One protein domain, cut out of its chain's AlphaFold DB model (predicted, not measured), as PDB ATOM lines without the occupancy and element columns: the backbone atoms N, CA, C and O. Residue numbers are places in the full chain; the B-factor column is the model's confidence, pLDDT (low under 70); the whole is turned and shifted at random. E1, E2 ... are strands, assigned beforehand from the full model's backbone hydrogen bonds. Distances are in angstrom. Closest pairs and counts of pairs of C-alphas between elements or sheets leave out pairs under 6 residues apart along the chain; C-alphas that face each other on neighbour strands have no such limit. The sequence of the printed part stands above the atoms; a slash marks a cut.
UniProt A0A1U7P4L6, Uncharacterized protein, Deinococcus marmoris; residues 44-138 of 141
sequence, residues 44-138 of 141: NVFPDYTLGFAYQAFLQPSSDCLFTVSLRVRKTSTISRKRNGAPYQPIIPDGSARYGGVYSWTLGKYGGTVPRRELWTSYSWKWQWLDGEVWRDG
ATOM      1  N   ASN A  44      19.257 -48.818 -23.337       93.75
ATOM      2  CA  ASN A  44      19.133 -50.168 -22.795       93.75
ATOM      3  C   ASN A  44      19.905 -50.300 -21.481       93.75
ATOM      4  O   ASN A  44      21.033 -49.805 -21.350       93.75
ATOM      5  N   VAL A  45      19.291 -50.985 -20.519       90.56
ATOM      6  CA  VAL A  45      19.844 -51.253 -19.189       90.56
ATOM      7  C   VAL A  45      19.931 -52.763 -19.006       90.56
ATOM      8  O   VAL A  45      18.922 -53.436 -18.832       90.56
ATOM      9  N   PHE A  46      21.148 -53.297 -19.040       87.88
ATOM     10  CA  PHE A  46      21.394 -54.720 -18.845       87.88
ATOM     11  C   PHE A  46      21.903 -54.969 -17.423       87.88
ATOM     12  O   PHE A  46      22.922 -54.388 -17.028       87.88
ATOM     13  N   PRO A  47      21.231 -55.819 -16.635       84.25
ATOM     14  CA  PRO A  47      21.743 -56.221 -15.338       84.25
ATOM     15  C   PRO A  47      22.856 -57.268 -15.493       84.25
ATOM     16  O   PRO A  47      22.602 -58.406 -15.878       84.25
ATOM     17  N   ASP A  48      24.093 -56.906 -15.152       77.81
ATOM     18  CA  ASP A  48      25.190 -57.860 -14.958       77.81
ATOM     19  C   ASP A  48      25.123 -58.380 -13.512       77.81
ATOM     20  O   ASP A  48      25.571 -57.739 -12.547       77.81
ATOM     21  N   TYR A  49      24.393 -59.486 -13.347       66.06
ATOM     22  CA  TYR A  49      23.980 -60.016 -12.052       66.06
ATOM     23  C   TYR A  49      25.177 -60.386 -11.175       66.06
ATOM     24  O   TYR A  49      25.957 -61.281 -11.484       66.06
ATOM     25  N   THR A  50      25.273 -59.722 -10.020       62.56
ATOM     26  CA  THR A  50      26.284 -60.013  -8.993       62.56
ATOM     27  C   THR A  50      25.635 -60.568  -7.717       62.56
ATOM     28  O   THR A  50      26.162 -61.497  -7.113       62.56
ATOM     29  N   LEU A  51      24.475 -60.028  -7.311       65.00
ATOM     30  CA  LEU A  51      23.676 -60.411  -6.138       65.00
ATOM     31  C   LEU A  51      22.178 -60.201  -6.460       65.00
ATOM     32  O   LEU A  51      21.834 -59.268  -7.176       65.00
ATOM     33  N   GLY A  52      21.258 -61.018  -5.929       65.75
ATOM     34  CA  GLY A  52      19.841 -61.060  -6.363       65.75
ATOM     35  C   GLY A  52      19.036 -59.741  -6.341       65.75
ATOM     36  O   GLY A  52      17.974 -59.673  -6.947       65.75
ATOM     37  N   PHE A  53      19.531 -58.691  -5.681       69.94
ATOM     38  CA  PHE A  53      18.940 -57.341  -5.653       69.94
ATOM     39  C   PHE A  53      19.947 -56.222  -5.986       69.94
ATOM     40  O   PHE A  53      19.572 -55.046  -6.009       69.94
ATOM     41  N   ALA A  54      21.219 -56.571  -6.212       80.06
ATOM     42  CA  ALA A  54      22.300 -55.643  -6.512       80.06
ATOM     43  C   ALA A  54      23.163 -56.173  -7.670       80.06
ATOM     44  O   ALA A  54      23.739 -57.255  -7.589       80.06
ATOM     45  N   TYR A  55      23.273 -55.410  -8.748       80.69
ATOM     46  CA  TYR A  55      23.944 -55.807  -9.982       80.69
ATOM     47  C   TYR A  55      24.846 -54.686 -10.504       80.69
ATOM     48  O   TYR A  55      24.708 -53.528 -10.107       80.69
ATOM     49  N   GLN A  56      25.777 -55.005 -11.397       85.88
ATOM     50  CA  GLN A  56      26.481 -53.984 -12.174       85.88
ATOM     51  C   GLN A  56      25.633 -53.654 -13.404       85.88
ATOM     52  O   GLN A  56      25.271 -54.537 -14.169       85.88
ATOM     53  N   ALA A  57      25.234 -52.396 -13.584       86.44
ATOM     54  CA  ALA A  57      24.422 -52.016 -14.733       86.44
ATOM     55  C   ALA A  57      25.331 -51.807 -15.945       86.44
ATOM     56  O   ALA A  57      26.169 -50.899 -15.943       86.44
ATOM     57  N   PHE A  58      25.142 -52.607 -16.990       88.62
ATOM     58  CA  PHE A  58      25.718 -52.331 -18.295       88.62
ATOM     59  C   PHE A  58      24.737 -51.477 -19.099       88.62
ATOM     60  O   PHE A  58      23.622 -51.891 -19.404       88.62
ATOM     61  N   LEU A  59      25.149 -50.247 -19.401       91.69
ATOM     62  CA  LEU A  59      24.348 -49.300 -20.164       91.69
ATOM     63  C   LEU A  59      24.804 -49.257 -21.612       91.69
ATOM     64  O   LEU A  59      25.993 -49.069 -21.885       91.69
ATOM     65  N   GLN A  60      23.847 -49.321 -22.529       92.44
ATOM     66  CA  GLN A  60      24.131 -49.228 -23.951       92.44
ATOM     67  C   GLN A  60      23.040 -48.422 -24.657       92.44
ATOM     68  O   GLN A  60      21.858 -48.663 -24.418       92.44
ATOM     69  N   PRO A  61      23.391 -47.482 -25.547       93.88
ATOM     70  CA  PRO A  61      22.421 -46.980 -26.510       93.88
ATOM     71  C   PRO A  61      21.896 -48.141 -27.367       93.88
ATOM     72  O   PRO A  61      22.668 -49.023 -27.750       93.88
ATOM     73  N   SER A  62      20.602 -48.136 -27.676       92.94
ATOM     74  CA  SER A  62      19.980 -49.090 -28.602       92.94
ATOM     75  C   SER A  62      20.725 -49.169 -29.944       92.94
ATOM     76  O   SER A  62      21.437 -48.239 -30.342       92.94
ATOM     77  N   SER A  63      20.570 -50.286 -30.661       90.69
ATOM     78  CA  SER A  63      21.214 -50.495 -31.967       90.69
ATOM     79  C   SER A  63      20.874 -49.405 -32.981       90.69
ATOM     80  O   SER A  63      21.745 -49.048 -33.784       90.69
ATOM     81  N   ASP A  64      19.659 -48.864 -32.876       89.56
ATOM     82  CA  ASP A  64      19.064 -47.865 -33.769       89.56
ATOM     83  C   ASP A  64      19.655 -46.465 -33.563       89.56
ATOM     84  O   ASP A  64      19.572 -45.599 -34.435       89.56
ATOM     85  N   CYS A  65      20.355 -46.244 -32.446       89.31
ATOM     86  CA  CYS A  65      21.133 -45.032 -32.260       89.31
ATOM     87  C   CYS A  65      22.287 -44.948 -33.275       89.31
ATOM     88  O   CYS A  65      23.153 -45.837 -33.374       89.31
ATOM     89  N   LEU A  66      22.345 -43.812 -33.980       89.94
ATOM     90  CA  LEU A  66      23.469 -43.443 -34.839       89.94
ATOM     91  C   LEU A  66      24.777 -43.425 -34.035       89.94
ATOM     92  O   LEU A  66      24.818 -43.032 -32.872       89.94
ATOM     93  N   PHE A  67      25.882 -43.803 -34.675       88.06
ATOM     94  CA  PHE A  67      27.204 -43.886 -34.038       88.06
ATOM     95  C   PHE A  67      27.750 -42.532 -33.554       88.06
ATOM     96  O   PHE A  67      28.618 -42.505 -32.686       88.06
ATOM     97  N   THR A  68      27.246 -41.421 -34.094       86.94
ATOM     98  CA  THR A  68      27.593 -40.055 -33.670       86.94
ATOM     99  C   THR A  68      26.776 -39.565 -32.476       86.94
ATOM    100  O   THR A  68      27.126 -38.548 -31.878       86.94
ATOM    101  N   VAL A  69      25.696 -40.260 -32.110       87.25
ATOM    102  CA  VAL A  69      24.809 -39.839 -31.024       87.25
ATOM    103  C   VAL A  69      25.402 -40.236 -29.677       87.25
ATOM    104  O   VAL A  69      25.869 -41.357 -29.469       87.25
ATOM    105  N   SER A  70      25.362 -39.286 -28.746       91.31
ATOM    106  CA  SER A  70      25.624 -39.522 -27.330       91.31
ATOM    107  C   SER A  70      24.376 -39.182 -26.527       91.31
ATOM    108  O   SER A  70      23.856 -38.071 -26.614       91.31
ATOM    109  N   LEU A  71      23.908 -40.136 -25.733       93.62
ATOM    110  CA  LEU A  71      22.808 -39.963 -24.799       93.62
ATOM    111  C   LEU A  71      23.310 -39.272 -23.531       93.62
ATOM    112  O   LEU A  71      24.352 -39.636 -22.978       93.62
ATOM    113  N   ARG A  72      22.537 -38.310 -23.021       94.69
ATOM    114  CA  ARG A  72      22.675 -37.865 -21.630       94.69
ATOM    115  C   ARG A  72      21.870 -38.808 -20.758       94.69
ATOM    116  O   ARG A  72      20.664 -38.943 -20.949       94.69
ATOM    117  N   VAL A  73      22.530 -39.446 -19.802       94.75
ATOM    118  CA  VAL A  73      21.928 -40.449 -18.921       94.75
ATOM    119  C   VAL A  73      22.062 -40.032 -17.469       94.75
ATOM    120  O   VAL A  73      23.014 -39.353 -17.096       94.75
ATOM    121  N   ARG A  74      21.125 -40.423 -16.614       93.88
ATOM    122  CA  ARG A  74      21.194 -40.139 -15.179       93.88
ATOM    123  C   ARG A  74      20.643 -41.278 -14.347       93.88
ATOM    124  O   ARG A  74      19.749 -42.007 -14.768       93.88
ATOM    125  N   LYS A  75      21.126 -41.336 -13.115       92.31
ATOM    126  CA  LYS A  75      20.606 -42.181 -12.046       92.31
ATOM    127  C   LYS A  75      19.619 -41.354 -11.232       92.31
ATOM    128  O   LYS A  75      19.931 -40.232 -10.828       92.31
ATOM    129  N   THR A  76      18.438 -41.899 -10.971       94.06
ATOM    130  CA  THR A  76      17.446 -41.271 -10.089       94.06
ATOM    131  C   THR A  76      16.992 -42.252  -9.027       94.06
ATOM    132  O   THR A  76      16.822 -43.436  -9.315       94.06
ATOM    133  N   SER A  77      16.838 -41.785  -7.791       92.56
ATOM    134  CA  SER A  77      16.341 -42.645  -6.721       92.56
ATOM    135  C   SER A  77      14.840 -42.872  -6.873       92.56
ATOM    136  O   SER A  77      14.083 -41.933  -7.119       92.56
ATOM    137  N   THR A  78      14.411 -44.115  -6.693       90.75
ATOM    138  CA  THR A  78      12.994 -44.503  -6.642       90.75
ATOM    139  C   THR A  78      12.400 -44.322  -5.242       90.75
ATOM    140  O   THR A  78      11.191 -44.146  -5.110       90.75
ATOM    141  N   ILE A  79      13.246 -44.307  -4.205       92.31
ATOM    142  CA  ILE A  79      12.835 -44.288  -2.791       92.31
ATOM    143  C   ILE A  79      13.166 -42.977  -2.066       92.31
ATOM    144  O   ILE A  79      12.548 -42.665  -1.053       92.31
ATOM    145  N   SER A  80      14.127 -42.195  -2.568       92.56
ATOM    146  CA  SER A  80      14.577 -40.944  -1.945       92.56
ATOM    147  C   SER A  80      14.214 -39.723  -2.787       92.56
ATOM    148  O   SER A  80      14.372 -39.710  -4.011       92.56
ATOM    149  N   ARG A  81      13.770 -38.655  -2.116       94.44
ATOM    150  CA  ARG A  81      13.365 -37.386  -2.735       94.44
ATOM    151  C   ARG A  81      14.124 -36.208  -2.122       94.44
ATOM    152  O   ARG A  81      14.497 -36.228  -0.952       94.44
ATOM    153  N   LYS A  82      14.345 -35.167  -2.920       91.62
ATOM    154  CA  LYS A  82      14.813 -33.846  -2.486       91.62
ATOM    155  C   LYS A  82      13.700 -33.121  -1.716       91.62
ATOM    156  O   LYS A  82      12.534 -33.506  -1.784       91.62
ATOM    157  N   ARG A  83      14.043 -32.009  -1.050       90.06
ATOM    158  CA  ARG A  83      13.093 -31.178  -0.278       90.06
ATOM    159  C   ARG A  83      11.865 -30.740  -1.089       90.06
ATOM    160  O   ARG A  83      10.780 -30.641  -0.538       90.06
ATOM    161  N   ASN A  84      12.027 -30.497  -2.387       92.06
ATOM    162  CA  ASN A  84      10.948 -30.088  -3.290       92.06
ATOM    163  C   ASN A  84      10.130 -31.266  -3.861       92.06
ATOM    164  O   ASN A  84       9.376 -31.077  -4.810       92.06
ATOM    165  N   GLY A  85      10.316 -32.487  -3.354       91.00
ATOM    166  CA  GLY A  85       9.606 -33.680  -3.815       91.00
ATOM    167  C   GLY A  85      10.168 -34.321  -5.088       91.00
ATOM    168  O   GLY A  85       9.732 -35.417  -5.439       91.00
ATOM    169  N   ALA A  86      11.155 -33.710  -5.753       90.38
ATOM    170  CA  ALA A  86      11.810 -34.317  -6.910       90.38
ATOM    171  C   ALA A  86      12.646 -35.543  -6.490       90.38
ATOM    172  O   ALA A  86      13.238 -35.515  -5.410       90.38
ATOM    173  N   PRO A  87      12.770 -36.595  -7.322       93.25
ATOM    174  CA  PRO A  87      13.671 -37.714  -7.044       93.25
ATOM    175  C   PRO A  87      15.100 -37.243  -6.751       93.25
ATOM    176  O   PRO A  87      15.566 -36.257  -7.331       93.25
ATOM    177  N   TYR A  88      15.811 -37.934  -5.862       93.81
ATOM    178  CA  TYR A  88      17.229 -37.656  -5.628       93.81
ATOM    179  C   TYR A  88      18.074 -38.067  -6.849       93.81
ATOM    180  O   TYR A  88      17.821 -39.109  -7.455       93.81
ATOM    181  N   GLN A  89      19.085 -37.262  -7.196       93.31
ATOM    182  CA  GLN A  89      20.115 -37.596  -8.186       93.31
ATOM    183  C   GLN A  89      21.500 -37.401  -7.561       93.31
ATOM    184  O   GLN A  89      21.695 -36.398  -6.864       93.31
ATOM    185  N   PRO A  90      22.456 -38.307  -7.818       89.44
ATOM    186  CA  PRO A  90      23.829 -38.140  -7.363       89.44
ATOM    187  C   PRO A  90      24.492 -36.944  -8.060       89.44
ATOM    188  O   PRO A  90      24.294 -36.725  -9.255       89.44
ATOM    189  N   ILE A  91      25.270 -36.173  -7.297       88.06
ATOM    190  CA  ILE A  91      26.083 -35.063  -7.814       88.06
ATOM    191  C   ILE A  91      27.380 -35.635  -8.381       88.06
ATOM    192  O   ILE A  91      28.044 -36.437  -7.724       88.06
ATOM    193  N   ILE A  92      27.753 -35.200  -9.580       87.06
ATOM    194  CA  ILE A  92      28.994 -35.617 -10.237       87.06
ATOM    195  C   ILE A  92      30.145 -34.678  -9.827       87.06
ATOM    196  O   ILE A  92      29.901 -33.473  -9.735       87.06
ATOM    197  N   PRO A  93      31.383 -35.184  -9.602       75.75
ATOM    198  CA  PRO A  93      32.471 -34.453  -8.932       75.75
ATOM    199  C   PRO A  93      32.866 -33.076  -9.489       75.75
ATOM    200  O   PRO A  93      33.480 -32.305  -8.761       75.75
ATOM    201  N   ASP A  94      32.515 -32.736 -10.732       86.88
ATOM    202  CA  ASP A  94      32.775 -31.405 -11.307       86.88
ATOM    203  C   ASP A  94      31.600 -30.810 -12.108       86.88
ATOM    204  O   ASP A  94      31.693 -29.686 -12.602       86.88
ATOM    205  N   GLY A  95      30.499 -31.556 -12.263       87.94
ATOM    206  CA  GLY A  95      29.321 -31.160 -13.041       87.94
ATOM    207  C   GLY A  95      29.589 -30.670 -14.471       87.94
ATOM    208  O   GLY A  95      28.742 -29.977 -15.038       87.94
ATOM    209  N   SER A  96      30.745 -30.992 -15.051       88.56
ATOM    210  CA  SER A  96      31.197 -30.417 -16.317       88.56
ATOM    211  C   SER A  96      30.442 -30.977 -17.528       88.56
ATOM    212  O   SER A  96      29.821 -32.046 -17.486       88.56
ATOM    213  N   ALA A  97      30.531 -30.272 -18.661       86.69
ATOM    214  CA  ALA A  97      29.932 -30.702 -19.929       86.69
ATOM    215  C   ALA A  97      30.440 -32.079 -20.398       86.69
ATOM    216  O   ALA A  97      29.709 -32.801 -21.069       86.69
ATOM    217  N   ARG A  98      31.648 -32.486 -19.981       87.12
ATOM    218  CA  ARG A  98      32.199 -33.826 -20.228       87.12
ATOM    219  C   ARG A  98      31.310 -34.927 -19.650       87.12
ATOM    220  O   ARG A  98      31.090 -35.947 -20.302       87.12
ATOM    221  N   TYR A  99      30.798 -34.724 -18.440       87.69
ATOM    222  CA  TYR A  99      29.812 -35.626 -17.853       87.69
ATOM    223  C   TYR A  99      28.414 -35.318 -18.379       87.69
ATOM    224  O   TYR A  99      27.547 -36.157 -18.336       87.69
ATOM    225  N   GLY A 100      28.179 -34.163 -18.980       86.19
ATOM    226  CA  GLY A 100      26.843 -33.761 -19.389       86.19
ATOM    227  C   GLY A 100      26.106 -33.057 -18.257       86.19
ATOM    228  O   GLY A 100      24.893 -32.941 -18.336       86.19
ATOM    229  N   GLY A 101      26.796 -32.557 -17.226       91.19
ATOM    230  CA  GLY A 101      26.228 -31.694 -16.189       91.19
ATOM    231  C   GLY A 101      26.301 -32.259 -14.769       91.19
ATOM    232  O   GLY A 101      26.785 -33.358 -14.530       91.19
ATOM    233  N   VAL A 102      25.763 -31.499 -13.811       92.19
ATOM    234  CA  VAL A 102      25.807 -31.795 -12.361       92.19
ATOM    235  C   VAL A 102      25.185 -33.150 -11.985       92.19
ATOM    236  O   VAL A 102      25.607 -33.757 -11.005       92.19
ATOM    237  N   TYR A 103      24.200 -33.631 -12.753       92.31
ATOM    238  CA  TYR A 103      23.362 -34.789 -12.400       92.31
ATOM    239  C   TYR A 103      23.224 -35.832 -13.517       92.31
ATOM    240  O   TYR A 103      22.280 -36.623 -13.500       92.31
ATOM    241  N   SER A 104      24.087 -35.809 -14.527       94.56
ATOM    242  CA  SER A 104      24.004 -36.743 -15.654       94.56
ATOM    243  C   SER A 104      25.378 -37.052 -16.210       94.56
ATOM    244  O   SER A 104      26.257 -36.209 -16.092       94.56
ATOM    245  N   TRP A 105      25.506 -38.227 -16.822       94.06
ATOM    246  CA  TRP A 105      26.653 -38.732 -17.569       94.06
ATOM    247  C   TRP A 105      26.386 -38.687 -19.080       94.06
ATOM    248  O   TRP A 105      25.235 -38.620 -19.519       94.06
ATOM    249  N   THR A 106      27.449 -38.792 -19.872       94.12
ATOM    250  CA  THR A 106      27.393 -38.894 -21.335       94.12
ATOM    251  C   THR A 106      27.679 -40.336 -21.735       94.12
ATOM    252  O   THR A 106      28.664 -40.915 -21.271       94.12
ATOM    253  N   LEU A 107      26.849 -40.916 -22.599       94.06
ATOM    254  CA  LEU A 107      26.967 -42.295 -23.068       94.06
ATOM    255  C   LEU A 107      26.789 -42.370 -24.589       94.06
ATOM    256  O   LEU A 107      25.712 -42.092 -25.102       94.06
ATOM    257  N   GLY A 108      27.827 -42.780 -25.310       93.50
ATOM    258  CA  GLY A 108      27.783 -43.075 -26.742       93.50
ATOM    259  C   GLY A 108      27.930 -44.571 -27.033       93.50
ATOM    260  O   GLY A 108      28.122 -45.387 -26.130       93.50
ATOM    261  N   LYS A 109      27.883 -44.936 -28.320       89.06
ATOM    262  CA  LYS A 109      27.899 -46.340 -28.785       89.06
ATOM    263  C   LYS A 109      29.152 -47.127 -28.370       89.06
ATOM    264  O   LYS A 109      29.075 -48.332 -28.167       89.06
ATOM    265  N   TYR A 110      30.290 -46.444 -28.220       87.12
ATOM    266  CA  TYR A 110      31.592 -47.060 -27.923       87.12
ATOM    267  C   TYR A 110      32.133 -46.743 -26.522       87.12
ATOM    268  O   TYR A 110      33.237 -47.159 -26.170       87.12
ATOM    269  N   GLY A 111      31.387 -46.000 -25.706       88.00
ATOM    270  CA  GLY A 111      31.842 -45.618 -24.375       88.00
ATOM    271  C   GLY A 111      31.142 -44.385 -23.831       88.00
ATOM    272  O   GLY A 111      30.291 -43.785 -24.478       88.00
ATOM    273  N   GLY A 112      31.513 -44.000 -22.616       90.88
ATOM    274  CA  GLY A 112      30.900 -42.876 -21.931       90.88
ATOM    275  C   GLY A 112      31.628 -42.519 -20.648       90.88
ATOM    276  O   GLY A 112      32.660 -43.099 -20.309       90.88
ATOM    277  N   THR A 113      31.063 -41.563 -19.928       92.50
ATOM    278  CA  THR A 113      31.546 -41.124 -18.616       92.50
ATOM    279  C   THR A 113      30.823 -41.806 -17.458       92.50
ATOM    280  O   THR A 113      31.122 -41.523 -16.300       92.50
ATOM    281  N   VAL A 114      29.900 -42.722 -17.765       90.62
ATOM    282  CA  VAL A 114      29.197 -43.553 -16.786       90.62
ATOM    283  C   VAL A 114      30.199 -44.463 -16.053       90.62
ATOM    284  O   VAL A 114      30.975 -45.164 -16.712       90.62
ATOM    285  N   PRO A 115      30.188 -44.504 -14.709       85.56
ATOM    286  CA  PRO A 115      31.011 -45.430 -13.937       85.56
ATOM    287  C   PRO A 115      30.703 -46.896 -14.278       85.56
ATOM    288  O   PRO A 115      29.581 -47.362 -14.117       85.56
ATOM    289  N   ARG A 116      31.718 -47.648 -14.724       77.69
ATOM    290  CA  ARG A 116      31.555 -49.032 -15.215       77.69
ATOM    291  C   ARG A 116      31.358 -50.100 -14.134       77.69
ATOM    292  O   ARG A 116      30.918 -51.189 -14.459       77.69
ATOM    293  N   ARG A 117      31.761 -49.828 -12.891       74.69
ATOM    294  CA  ARG A 117      31.828 -50.824 -11.796       74.69
ATOM    295  C   ARG A 117      31.036 -50.412 -10.559       74.69
ATOM    296  O   ARG A 117      31.285 -50.907  -9.464       74.69
ATOM    297  N   GLU A 118      30.139 -49.446 -10.702       74.88
ATOM    298  CA  GLU A 118      29.267 -49.079  -9.592       74.88
ATOM    299  C   GLU A 118      28.222 -50.185  -9.402       74.88
ATOM    300  O   GLU A 118      27.769 -50.778 -10.380       74.88
ATOM    301  N   LEU A 119      27.871 -50.494  -8.152       76.31
ATOM    302  CA  LEU A 119      26.779 -51.414  -7.843       76.31
ATOM    303  C   LEU A 119      25.439 -50.669  -7.897       76.31
ATOM    304  O   LEU A 119      25.305 -49.528  -7.442       76.31
ATOM    305  N   TRP A 120      24.434 -51.341  -8.445       79.50
ATOM    306  CA  TRP A 120      23.104 -50.814  -8.719       79.50
ATOM    307  C   TRP A 120      22.063 -51.720  -8.102       79.50
ATOM    308  O   TRP A 120      22.182 -52.932  -8.165       79.50
ATOM    309  N   THR A 121      21.014 -51.138  -7.535       80.44
ATOM    310  CA  THR A 121      19.868 -51.906  -7.046       80.44
ATOM    311  C   THR A 121      18.630 -51.387  -7.759       80.44
ATOM    312  O   THR A 121      18.299 -50.210  -7.574       80.44
ATOM    313  N   SER A 122      17.933 -52.231  -8.516       72.50
ATOM    314  CA  SER A 122      16.685 -51.853  -9.203       72.50
ATOM    315  C   SER A 122      15.606 -51.369  -8.228       72.50
ATOM    316  O   SER A 122      14.774 -50.540  -8.576       72.50
ATOM    317  N   TYR A 123      15.660 -51.811  -6.967       80.56
ATOM    318  CA  TYR A 123      14.717 -51.369  -5.940       80.56
ATOM    319  C   TYR A 123      14.854 -49.887  -5.560       80.56
ATOM    320  O   TYR A 123      13.844 -49.220  -5.345       80.56
ATOM    321  N   SER A 124      16.080 -49.357  -5.451       87.06
ATOM    322  CA  SER A 124      16.322 -47.997  -4.923       87.06
ATOM    323  C   SER A 124      16.767 -46.969  -5.968       87.06
ATOM    324  O   SER A 124      16.808 -45.765  -5.678       87.06
ATOM    325  N   TRP A 125      17.051 -47.427  -7.190       90.81
ATOM    326  CA  TRP A 125      17.576 -46.615  -8.278       90.81
ATOM    327  C   TRP A 125      17.002 -47.030  -9.624       90.81
ATOM    328  O   TRP A 125      16.818 -48.212  -9.889       90.81
ATOM    329  N   LYS A 126      16.821 -46.045 -10.502       91.62
ATOM    330  CA  LYS A 126      16.511 -46.259 -11.914       91.62
ATOM    331  C   LYS A 126      17.372 -45.395 -12.822       91.62
ATOM    332  O   LYS A 126      17.742 -44.268 -12.463       91.62
ATOM    333  N   TRP A 127      17.653 -45.927 -14.001       93.06
ATOM    334  CA  TRP A 127      18.343 -45.223 -15.069       93.06
ATOM    335  C   TRP A 127      17.356 -44.500 -15.971       93.06
ATOM    336  O   TRP A 127      16.299 -45.024 -16.311       93.06
ATOM    337  N   GLN A 128      17.718 -43.283 -16.353       95.00
ATOM    338  CA  GLN A 128      16.958 -42.468 -17.283       95.00
ATOM    339  C   GLN A 128      17.878 -41.878 -18.340       95.00
ATOM    340  O   GLN A 128      19.057 -41.638 -18.075       95.00
ATOM    341  N   TRP A 129      17.322 -41.570 -19.501       95.00
ATOM    342  CA  TRP A 129      18.002 -40.855 -20.571       95.00
ATOM    343  C   TRP A 129      17.191 -39.632 -21.000       95.00
ATOM    344  O   TRP A 129      15.980 -39.579 -20.785       95.00
ATOM    345  N   LEU A 130      17.873 -38.613 -21.516       93.31
ATOM    346  CA  LEU A 130      17.245 -37.379 -21.979       93.31
ATOM    347  C   LEU A 130      16.868 -37.509 -23.459       93.31
ATOM    348  O   LEU A 130      17.744 -37.511 -24.323       93.31
ATOM    349  N   ASP A 131      15.569 -37.579 -23.718       90.69
ATOM    350  CA  ASP A 131      14.935 -37.580 -25.034       90.69
ATOM    351  C   ASP A 131      14.575 -36.142 -25.426       90.69
ATOM    352  O   ASP A 131      13.489 -35.644 -25.109       90.69
ATOM    353  N   GLY A 132      15.551 -35.431 -26.001       86.38
ATOM    354  CA  GLY A 132      15.468 -34.000 -26.307       86.38
ATOM    355  C   GLY A 132      15.354 -33.139 -25.044       86.38
ATOM    356  O   GLY A 132      16.340 -32.579 -24.564       86.38
ATOM    357  N   GLU A 133      14.151 -33.074 -24.480       88.62
ATOM    358  CA  GLU A 133      13.796 -32.285 -23.293       88.62
ATOM    359  C   GLU A 133      13.241 -33.139 -22.143       88.62
ATOM    360  O   GLU A 133      13.208 -32.696 -20.990       88.62
ATOM    361  N   VAL A 134      12.827 -34.379 -22.422       91.75
ATOM    362  CA  VAL A 134      12.112 -35.227 -21.462       91.75
ATOM    363  C   VAL A 134      13.009 -36.356 -20.975       91.75
ATOM    364  O   VAL A 134      13.642 -37.054 -21.756       91.75
ATOM    365  N   TRP A 135      13.043 -36.585 -19.662       92.75
ATOM    366  CA  TRP A 135      13.718 -37.756 -19.108       92.75
ATOM    367  C   TRP A 135      12.824 -38.991 -19.224       92.75
ATOM    368  O   TRP A 135      11.752 -39.036 -18.618       92.75
ATOM    369  N   ARG A 136      13.284 -39.989 -19.975       95.12
ATOM    370  CA  ARG A 136      12.626 -41.284 -20.170       95.12
ATOM    371  C   ARG A 136      13.336 -42.355 -19.354       95.12
ATOM    372  O   ARG A 136      14.549 -42.284 -19.172       95.12
ATOM    373  N   ASP A 137      12.581 -43.324 -18.849       94.00
ATOM    374  CA  ASP A 137      13.166 -44.481 -18.172       94.00
ATOM    375  C   ASP A 137      13.918 -45.349 -19.201       94.00
ATOM    376  O   ASP A 137      13.563 -45.386 -20.382       94.00
ATOM    377  N   GLY A 138      15.018 -45.969 -18.770       91.94
ATOM    378  CA  GLY A 138      15.734 -46.948 -19.585       91.94
ATOM    379  C   GLY A 138      14.902 -48.213 -19.788       91.94
ATOM    380  O   GLY A 138      14.058 -48.543 -18.954       91.94
TER     381      GLY A 138
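Overview. This is residues 44 to 138 of the 141 residues of an uncharacterized protein of Deinococcus marmoris (UniProt A0A1U7P4L6). A twisted four-strand sheet, E4 E3 E5 E6, stands partly face to face with the two-strand hairpin E1 and E2, a small sandwich with long loops around it. The 95 printed residues hold six strands, E1 to E6 along the chain, both sheets antiparallel, and no named helix: all strand, with 39 residues in named elements, under half. The whole is compact, radius of gyration of the C-alphas 13.2 A, spanning 36 by 32 by 23 A.

Along the chain. E1, residues 44 to 51, begins at C-alpha 44 (19.133, -50.168, -22.795) and is 20.1 A long. E2 is residues 54 to 61, 21.8 A; E3, 70 to 77, 22.8 A; E4, 105 to 108; E5, 125 to 131, 19.2 A. E6, 134 to 137, ends at C-alpha 137 (13.166, -44.481, -18.172).

Arrangement. In hairpin E1 and E2, N 46 and O 58 are 2.9 A apart. E3 pairs staggered: with E4 in a hairpin, N 73 to O 105 2.8 A, and with E5, N 74 to O 128 2.8 A. In hairpin E5 and E6, N 129 and O 136 are 2.9 A apart. These pairs are within hydrogen-bond range. Pro 61 and Gly 108 have the closest C-alphas of E2 and E4, 6.6 A.

Size, cuts and confidence. The farthest C-alphas, of Phe 67 and Arg 83, are 38.7 A apart. The printed part has no cut; links E3 to E4 and E4 to E5 are long. Residues 49 to 53 have pLDDT under 70.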